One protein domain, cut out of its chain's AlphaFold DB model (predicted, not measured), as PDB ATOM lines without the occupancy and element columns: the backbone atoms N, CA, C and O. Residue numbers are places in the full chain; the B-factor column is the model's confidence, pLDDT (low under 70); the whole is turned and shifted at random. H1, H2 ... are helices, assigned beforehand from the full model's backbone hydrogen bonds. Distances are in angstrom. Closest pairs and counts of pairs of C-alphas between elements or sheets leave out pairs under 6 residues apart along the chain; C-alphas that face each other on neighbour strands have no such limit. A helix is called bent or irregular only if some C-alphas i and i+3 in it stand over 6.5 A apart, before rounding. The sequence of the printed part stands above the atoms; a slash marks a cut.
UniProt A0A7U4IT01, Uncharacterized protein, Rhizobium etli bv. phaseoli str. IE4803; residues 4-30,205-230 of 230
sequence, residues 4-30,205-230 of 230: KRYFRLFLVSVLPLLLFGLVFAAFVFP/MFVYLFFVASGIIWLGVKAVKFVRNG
ATOM      1  N   LYS A   4      59.586 119.835  77.358       82.19
ATOM      2  CA  LYS A   4      59.678 118.368  77.508       82.19
ATOM      3  C   LYS A   4      59.594 117.882  78.963       82.19
ATOM      4  O   LYS A   4      59.069 116.797  79.207       82.19
ATOM      5  N   ARG A   5      60.111 118.648  79.935       79.38
ATOM      6  CA  ARG A   5      60.039 118.273  81.359       79.38
ATOM      7  C   ARG A   5      58.631 118.462  81.923       79.38
ATOM      8  O   ARG A   5      58.188 117.596  82.665       79.38
ATOM      9  N   TYR A   6      57.919 119.520  81.526       78.81
ATOM     10  CA  TYR A   6      56.518 119.723  81.914       78.81
ATOM     11  C   TYR A   6      55.603 118.632  81.356       78.81
ATOM     12  O   TYR A   6      54.791 118.089  82.097       78.81
ATOM     13  N   PHE A   7      55.792 118.248  80.089       81.38
ATOM     14  CA  PHE A   7      55.011 117.176  79.470       81.38
ATOM     15  C   PHE A   7      55.192 115.828  80.183       81.38
ATOM     16  O   PHE A   7      54.214 115.154  80.491       81.38
ATOM     17  N   ARG A   8      56.437 115.454  80.520       83.94
ATOM     18  CA  ARG A   8      56.700 114.236  81.307       83.94
ATOM     19  C   ARG A   8      56.057 114.285  82.687       83.94
ATOM     20  O   ARG A   8      55.514 113.282  83.127       83.94
ATOM     21  N   LEU A   9      56.117 115.432  83.363       81.31
ATOM     22  CA  LEU A   9      55.538 115.571  84.696       81.31
ATOM     23  C   LEU A   9      54.009 115.449  84.641       81.31
ATOM     24  O   LEU A   9      53.439 114.703  85.429       81.31
ATOM     25  N   PHE A  10      53.366 116.087  83.657       81.00
ATOM     26  CA  PHE A  10      51.929 115.961  83.408       81.00
ATOM     27  C   PHE A  10      51.516 114.506  83.149       81.00
ATOM     28  O   PHE A  10      50.611 113.996  83.803       81.00
ATOM     29  N   LEU A  11      52.222 113.806  82.257       87.00
ATOM     30  CA  LEU A  11      51.880 112.433  81.879       87.00
ATOM     31  C   LEU A  11      52.046 111.443  83.043       87.00
ATOM     32  O   LEU A  11      51.237 110.536  83.186       87.00
ATOM     33  N   VAL A  12      53.058 111.629  83.895       88.31
ATOM     34  CA  VAL A  12      53.343 110.708  85.010       88.31
ATOM     35  C   VAL A  12      52.490 110.993  86.249       88.31
ATOM     36  O   VAL A  12      52.213 110.072  87.006       88.31
ATOM     37  N   SER A  13      52.075 112.243  86.478       82.25
ATOM     38  CA  SER A  13      51.354 112.613  87.709       82.25
ATOM     39  C   SER A  13      49.879 112.931  87.494       82.25
ATOM     40  O   SER A  13      49.054 112.478  88.277       82.25
ATOM     41  N   VAL A  14      49.518 113.655  86.433       83.00
ATOM     42  CA  VAL A  14      48.140 114.121  86.214       83.00
ATOM     43  C   VAL A  14      47.290 113.044  85.546       83.00
ATOM     44  O   VAL A  14      46.162 112.811  85.973       83.00
ATOM     45  N   LEU A  15      47.832 112.345  84.542       85.44
ATOM     46  CA  LEU A  15      47.089 111.307  83.817       85.44
ATOM     47  C   LEU A  15      46.623 110.155  84.733       85.44
ATOM     48  O   LEU A  15      45.437 109.830  84.683       85.44
ATOM     49  N   PRO A  16      47.470 109.558  85.602       87.19
ATOM     50  CA  PRO A  16      47.021 108.470  86.471       87.19
ATOM     51  C   PRO A  16      45.996 108.935  87.505       87.19
ATOM     52  O   PRO A  16      45.071 108.196  87.820       87.19
ATOM     53  N   LEU A  17      46.129 110.170  88.001       84.56
ATOM     54  CA  LEU A  17      45.204 110.747  88.978       84.56
ATOM     55  C   LEU A  17      43.825 111.011  88.358       84.56
ATOM     56  O   LEU A  17      42.810 110.725  88.985       84.56
ATOM     57  N   LEU A  18      43.791 111.496  87.111       84.12
ATOM     58  CA  LEU A  18      42.555 111.664  86.343       84.12
ATOM     59  C   LEU A  18      41.887 110.323  86.036       84.12
ATOM     60  O   LEU A  18      40.681 110.195  86.230       84.12
ATOM     61  N   LEU A  19      42.655 109.320  85.598       86.19
ATOM     62  CA  LEU A  19      42.124 107.978  85.342       86.19
ATOM     63  C   LEU A  19      41.568 107.343  86.619       86.19
ATOM     64  O   LEU A  19      40.459 106.815  86.602       86.19
ATOM     65  N   PHE A  20      42.297 107.436  87.732       86.50
ATOM     66  CA  PHE A  20      41.837 106.931  89.023       86.50
ATOM     67  C   PHE A  20      40.551 107.626  89.476       86.50
ATOM     68  O   PHE A  20      39.609 106.958  89.892       86.50
ATOM     69  N   GLY A  21      40.480 108.952  89.347       83.50
ATOM     70  CA  GLY A  21      39.284 109.711  89.694       83.50
ATOM     71  C   GLY A  21      38.080 109.403  88.809       83.50
ATOM     72  O   GLY A  21      36.965 109.345  89.316       83.50
ATOM     73  N   LEU A  22      38.292 109.135  87.517       83.56
ATOM     74  CA  LEU A  22      37.228 108.709  86.605       83.56
ATOM     75  C   LEU A  22      36.684 107.330  86.994       83.56
ATOM     76  O   LEU A  22      35.471 107.158  87.093       83.56
ATOM     77  N   VAL A  23      37.569 106.367  87.269       85.81
ATOM     78  CA  VAL A  23      37.166 105.038  87.755       85.81
ATOM     79  C   VAL A  23      36.420 105.173  89.084       85.81
ATOM     80  O   VAL A  23      35.336 104.622  89.236       85.81
ATOM     81  N   PHE A  24      36.945 105.961  90.021       85.44
ATOM     82  CA  PHE A  24      36.292 106.215  91.302       85.44
ATOM     83  C   PHE A  24      34.900 106.836  91.131       85.44
ATOM     84  O   PHE A  24      33.950 106.354  91.738       85.44
ATOM     85  N   ALA A  25      34.747 107.848  90.273       82.88
ATOM     86  CA  ALA A  25      33.456 108.480  90.006       82.88
ATOM     87  C   ALA A  25      32.439 107.485  89.426       82.88
ATOM     88  O   ALA A  25      31.301 107.446  89.889       82.88
ATOM     89  N   ALA A  26      32.863 106.633  88.488       81.88
ATOM     90  CA  ALA A  26      32.009 105.597  87.911       81.88
ATOM     91  C   ALA A  26      31.546 104.548  88.944       81.88
ATOM     92  O   ALA A  26      30.447 104.016  88.820       81.88
ATOM     93  N   PHE A  27      32.364 104.258  89.963       85.62
ATOM     94  CA  PHE A  27      32.022 103.309  91.031       85.62
ATOM     95  C   PHE A  27      31.216 103.930  92.176       85.62
ATOM     96  O   PHE A  27      30.358 103.257  92.741       85.62
ATOM     97  N   VAL A  28      31.495 105.181  92.546       86.25
ATOM     98  CA  VAL A  28      30.844 105.856  93.683       86.25
ATOM     99  C   VAL A  28      29.510 106.476  93.291       86.25
ATOM    100  O   VAL A  28      28.587 106.497  94.101       86.25
ATOM    101  N   PHE A  29      29.387 106.938  92.048       83.69
ATOM    102  CA  PHE A  29      28.161 107.523  91.515       83.69
ATOM    103  C   PHE A  29      27.693 106.737  90.287       83.69
ATOM    104  O   PHE A  29      27.708 107.282  89.182       83.69
ATOM    105  N   PRO A  30      27.316 105.453  90.431       83.75
ATOM    106  CA  PRO A  30      26.818 104.680  89.305       83.75
ATOM    107  C   PRO A  30      25.473 105.247  88.843       83.75
ATOM    108  O   PRO A  30      24.590 105.526  89.652       83.75
ATOM    109  N   MET A 205      32.911 115.447  86.938       85.62
ATOM    110  CA  MET A 205      32.972 116.297  88.138       85.62
ATOM    111  C   MET A 205      34.340 116.236  88.823       85.62
ATOM    112  O   MET A 205      34.877 117.262  89.242       85.62
ATOM    113  N   PHE A 206      34.947 115.048  88.884       81.56
ATOM    114  CA  PHE A 206      36.288 114.884  89.442       81.56
ATOM    115  C   PHE A 206      37.339 115.714  88.692       81.56
ATOM    116  O   PHE A 206      38.217 116.310  89.313       81.56
ATOM    117  N   VAL A 207      37.239 115.791  87.364       84.19
ATOM    118  CA  VAL A 207      38.142 116.589  86.527       84.19
ATOM    119  C   VAL A 207      38.001 118.071  86.873       84.19
ATOM    120  O   VAL A 207      39.005 118.761  87.055       84.19
ATOM    121  N   TYR A 208      36.767 118.553  87.039       85.38
ATOM    122  CA  TYR A 208      36.511 119.931  87.462       85.38
ATOM    123  C   TYR A 208      37.085 120.216  88.852       85.38
ATOM    124  O   TYR A 208      37.813 121.195  89.023       85.38
ATOM    125  N   LEU A 209      36.840 119.334  89.825       86.50
ATOM    126  CA  LEU A 209      37.388 119.462  91.179       86.50
ATOM    127  C   LEU A 209      38.919 119.448  91.181       86.50
ATOM    128  O   LEU A 209      39.540 120.252  91.878       86.50
ATOM    129  N   PHE A 210      39.534 118.592  90.364       85.25
ATOM    130  CA  PHE A 210      40.984 118.535  90.207       85.25
ATOM    131  C   PHE A 210      41.552 119.865  89.696       85.25
ATOM    132  O   PHE A 210      42.534 120.368  90.253       85.25
ATOM    133  N   PHE A 211      40.936 120.466  88.672       86.75
ATOM    134  CA  PHE A 211      41.368 121.768  88.155       86.75
ATOM    135  C   PHE A 211      41.170 122.895  89.169       86.75
ATOM    136  O   PHE A 211      42.063 123.728  89.321       86.75
ATOM    137  N   VAL A 212      40.053 122.899  89.901       90.06
ATOM    138  CA  VAL A 212      39.785 123.892  90.953       90.06
ATOM    139  C   VAL A 212      40.817 123.783  92.077       90.06
ATOM    140  O   VAL A 212      41.458 124.778  92.411       90.06
ATOM    141  N   ALA A 213      41.054 122.583  92.612       88.94
ATOM    142  CA  ALA A 213      42.046 122.363  93.666       88.94
ATOM    143  C   ALA A 213      43.463 122.730  93.198       88.94
ATOM    144  O   ALA A 213      44.192 123.435  93.898       88.94
ATOM    145  N   SER A 214      43.832 122.321  91.982       86.19
ATOM    146  CA  SER A 214      45.120 122.677  91.376       86.19
ATOM    147  C   SER A 214      45.273 124.193  91.211       86.19
ATOM    148  O   SER A 214      46.338 124.741  91.500       86.19
ATOM    149  N   GLY A 215      44.208 124.884  90.795       89.56
ATOM    150  CA  GLY A 215      44.168 126.340  90.669       89.56
ATOM    151  C   GLY A 215      44.320 127.056  92.012       89.56
ATOM    152  O   GLY A 215      45.122 127.983  92.120       89.56
ATOM    153  N   ILE A 216      43.622 126.588  93.051       91.50
ATOM    154  CA  ILE A 216      43.726 127.125  94.418       91.50
ATOM    155  C   ILE A 216      45.154 126.975  94.949       91.50
ATOM    156  O   ILE A 216      45.738 127.946  95.434       91.50
ATOM    157  N   ILE A 217      45.751 125.786  94.811       90.06
ATOM    158  CA  ILE A 217      47.135 125.535  95.241       90.06
ATOM    159  C   ILE A 217      48.102 126.457  94.488       90.06
ATOM    160  O   ILE A 217      48.993 127.056  95.095       90.06
ATOM    161  N   TRP A 218      47.920 126.618  93.174       89.81
ATOM    162  CA  TRP A 218      48.762 127.494  92.360       89.81
ATOM    163  C   TRP A 218      48.671 128.965  92.786       89.81
ATOM    164  O   TRP A 218      49.709 129.619  92.949       89.81
ATOM    165  N   LEU A 219      47.455 129.472  93.016       90.00
ATOM    166  CA  LEU A 219      47.227 130.826  93.529       90.00
ATOM    167  C   LEU A 219      47.864 131.012  94.910       90.00
ATOM    168  O   LEU A 219      48.553 132.010  95.124       90.00
ATOM    169  N   GLY A 220      47.728 130.031  95.808       89.31
ATOM    170  CA  GLY A 220      48.362 130.050  97.129       89.31
ATOM    171  C   GLY A 220      49.888 130.148  97.050       89.31
ATOM    172  O   GLY A 220      50.495 131.012  97.684       89.31
ATOM    173  N   VAL A 221      50.527 129.337  96.198       87.62
ATOM    174  CA  VAL A 221      51.986 129.393  95.982       87.62
ATOM    175  C   VAL A 221      52.423 130.748  95.417       87.62
ATOM    176  O   VAL A 221      53.476 131.271  95.798       87.62
ATOM    177  N   LYS A 222      51.639 131.330  94.503       85.19
ATOM    178  CA  LYS A 222      51.915 132.657  93.934       85.19
ATOM    179  C   LYS A 222      51.779 133.767  94.972       85.19
ATOM    180  O   LYS A 222      52.674 134.607  95.038       85.19
ATOM    181  N   ALA A 223      50.735 133.736  95.797       87.12
ATOM    182  CA  ALA A 223      50.529 134.697  96.874       87.12
ATOM    183  C   ALA A 223      51.677 134.655  97.897       87.12
ATOM    184  O   ALA A 223      52.258 135.690  98.209       87.12
ATOM    185  N   VAL A 224      52.093 133.460  98.337       87.75
ATOM    186  CA  VAL A 224      53.233 133.303  99.263       87.75
ATOM    187  C   VAL A 224      54.532 133.842  98.659       87.75
ATOM    188  O   VAL A 224      55.293 134.524  99.342       87.75
ATOM    189  N   LYS A 225      54.800 133.575  97.373       83.38
ATOM    190  CA  LYS A 225      55.976 134.137  96.686       83.38
ATOM    191  C   LYS A 225      55.923 135.656  96.568       83.38
ATOM    192  O   LYS A 225      56.971 136.282  96.655       83.38
ATOM    193  N   PHE A 226      54.742 136.226  96.348       84.50
ATOM    194  CA  PHE A 226      54.563 137.672  96.289       84.50
ATOM    195  C   PHE A 226      54.882 138.317  97.643       84.50
ATOM    196  O   PHE A 226      55.710 139.215  97.689       84.50
ATOM    197  N   VAL A 227      54.334 137.780  98.739       84.81
ATOM    198  CA  VAL A 227      54.602 138.262 100.110       84.81
ATOM    199  C   VAL A 227      56.069 138.108 100.510       84.81
ATOM    200  O   VAL A 227      56.594 138.926 101.245       84.81
ATOM    201  N   ARG A 228      56.746 137.052 100.053       78.31
ATOM    202  CA  ARG A 228      58.145 136.791 100.423       78.31
ATOM    203  C   ARG A 228      59.163 137.621  99.622       78.31
ATOM    204  O   ARG A 228      60.315 137.704 100.037       78.31
ATOM    205  N   ASN A 229      58.765 138.167  98.473       75.81
ATOM    206  CA  ASN A 229      59.630 138.950  97.584       75.81
ATOM    207  C   ASN A 229      59.357 140.466  97.633       75.81
ATOM    208  O   ASN A 229      60.108 141.209  97.001       75.81
ATOM    209  N   GLY A 230      58.282 140.899  98.296       55.69
ATOM    210  CA  GLY A 230      58.006 142.302  98.622       55.69
ATOM    211  C   GLY A 230      58.422 142.604 100.051       55.69
ATOM    212  O   GLY A 230      58.869 143.746 100.279       55.69
TER     213      GLY A 230
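Overview. This is residues 4 to 30 and 205 to 230 of the 230 residues of an uncharacterized protein of Rhizobium etli bv. phaseoli str. IE4803 (UniProt A0A7U4IT01). Two long helices, H1 then H2, make a flat, open V, meeting near the end of H1 and the beginning of H2. From there the arms spread, and residues 4 to 13 and 211 to 230 stand free. The printed part has 53 residues, is all helix with no named strand, and is only just loose, close to extended: the radius of gyration of the C-alphas is 14.9 A and the spans are 50 by 27 by 10 A.

Along the chain. H1, residues 4 to 28, begins at C-alpha 4 (59.678, 118.368, 77.508) and is 35.3 A long. It has a kink of 26 degrees near residue 13. It is neither bent nor irregular, but only just: C-alphas 12 and 15 are 6.4 A apart. H2, residues 205 to 229, is 36.2 A long and ends at C-alpha 229 (59.630, 138.950, 97.584).

Arrangement. H1 touches H2 with residues 18 to 25 alone, and H2 touches H1 with residues 206 to 207 alone. Their closest C-alphas, of Gly 21 and Phe 206, are 6.0 A apart. They run opposite ways at a steep tilt of 43 degrees. Every O i to N i+4 pair is within hydrogen-bond range in H2, and 18 of 21 in H1.

Size, cuts and confidence. The C-alphas farthest apart, of Pro 30 and Gly 230, are 49.7 A apart. Residues 31 to 204 are not printed; C-alphas 30 and 205 are 13.2 A apart across the cut. Mean pLDDT of the printed part is 84.4; residue 230 is under 70.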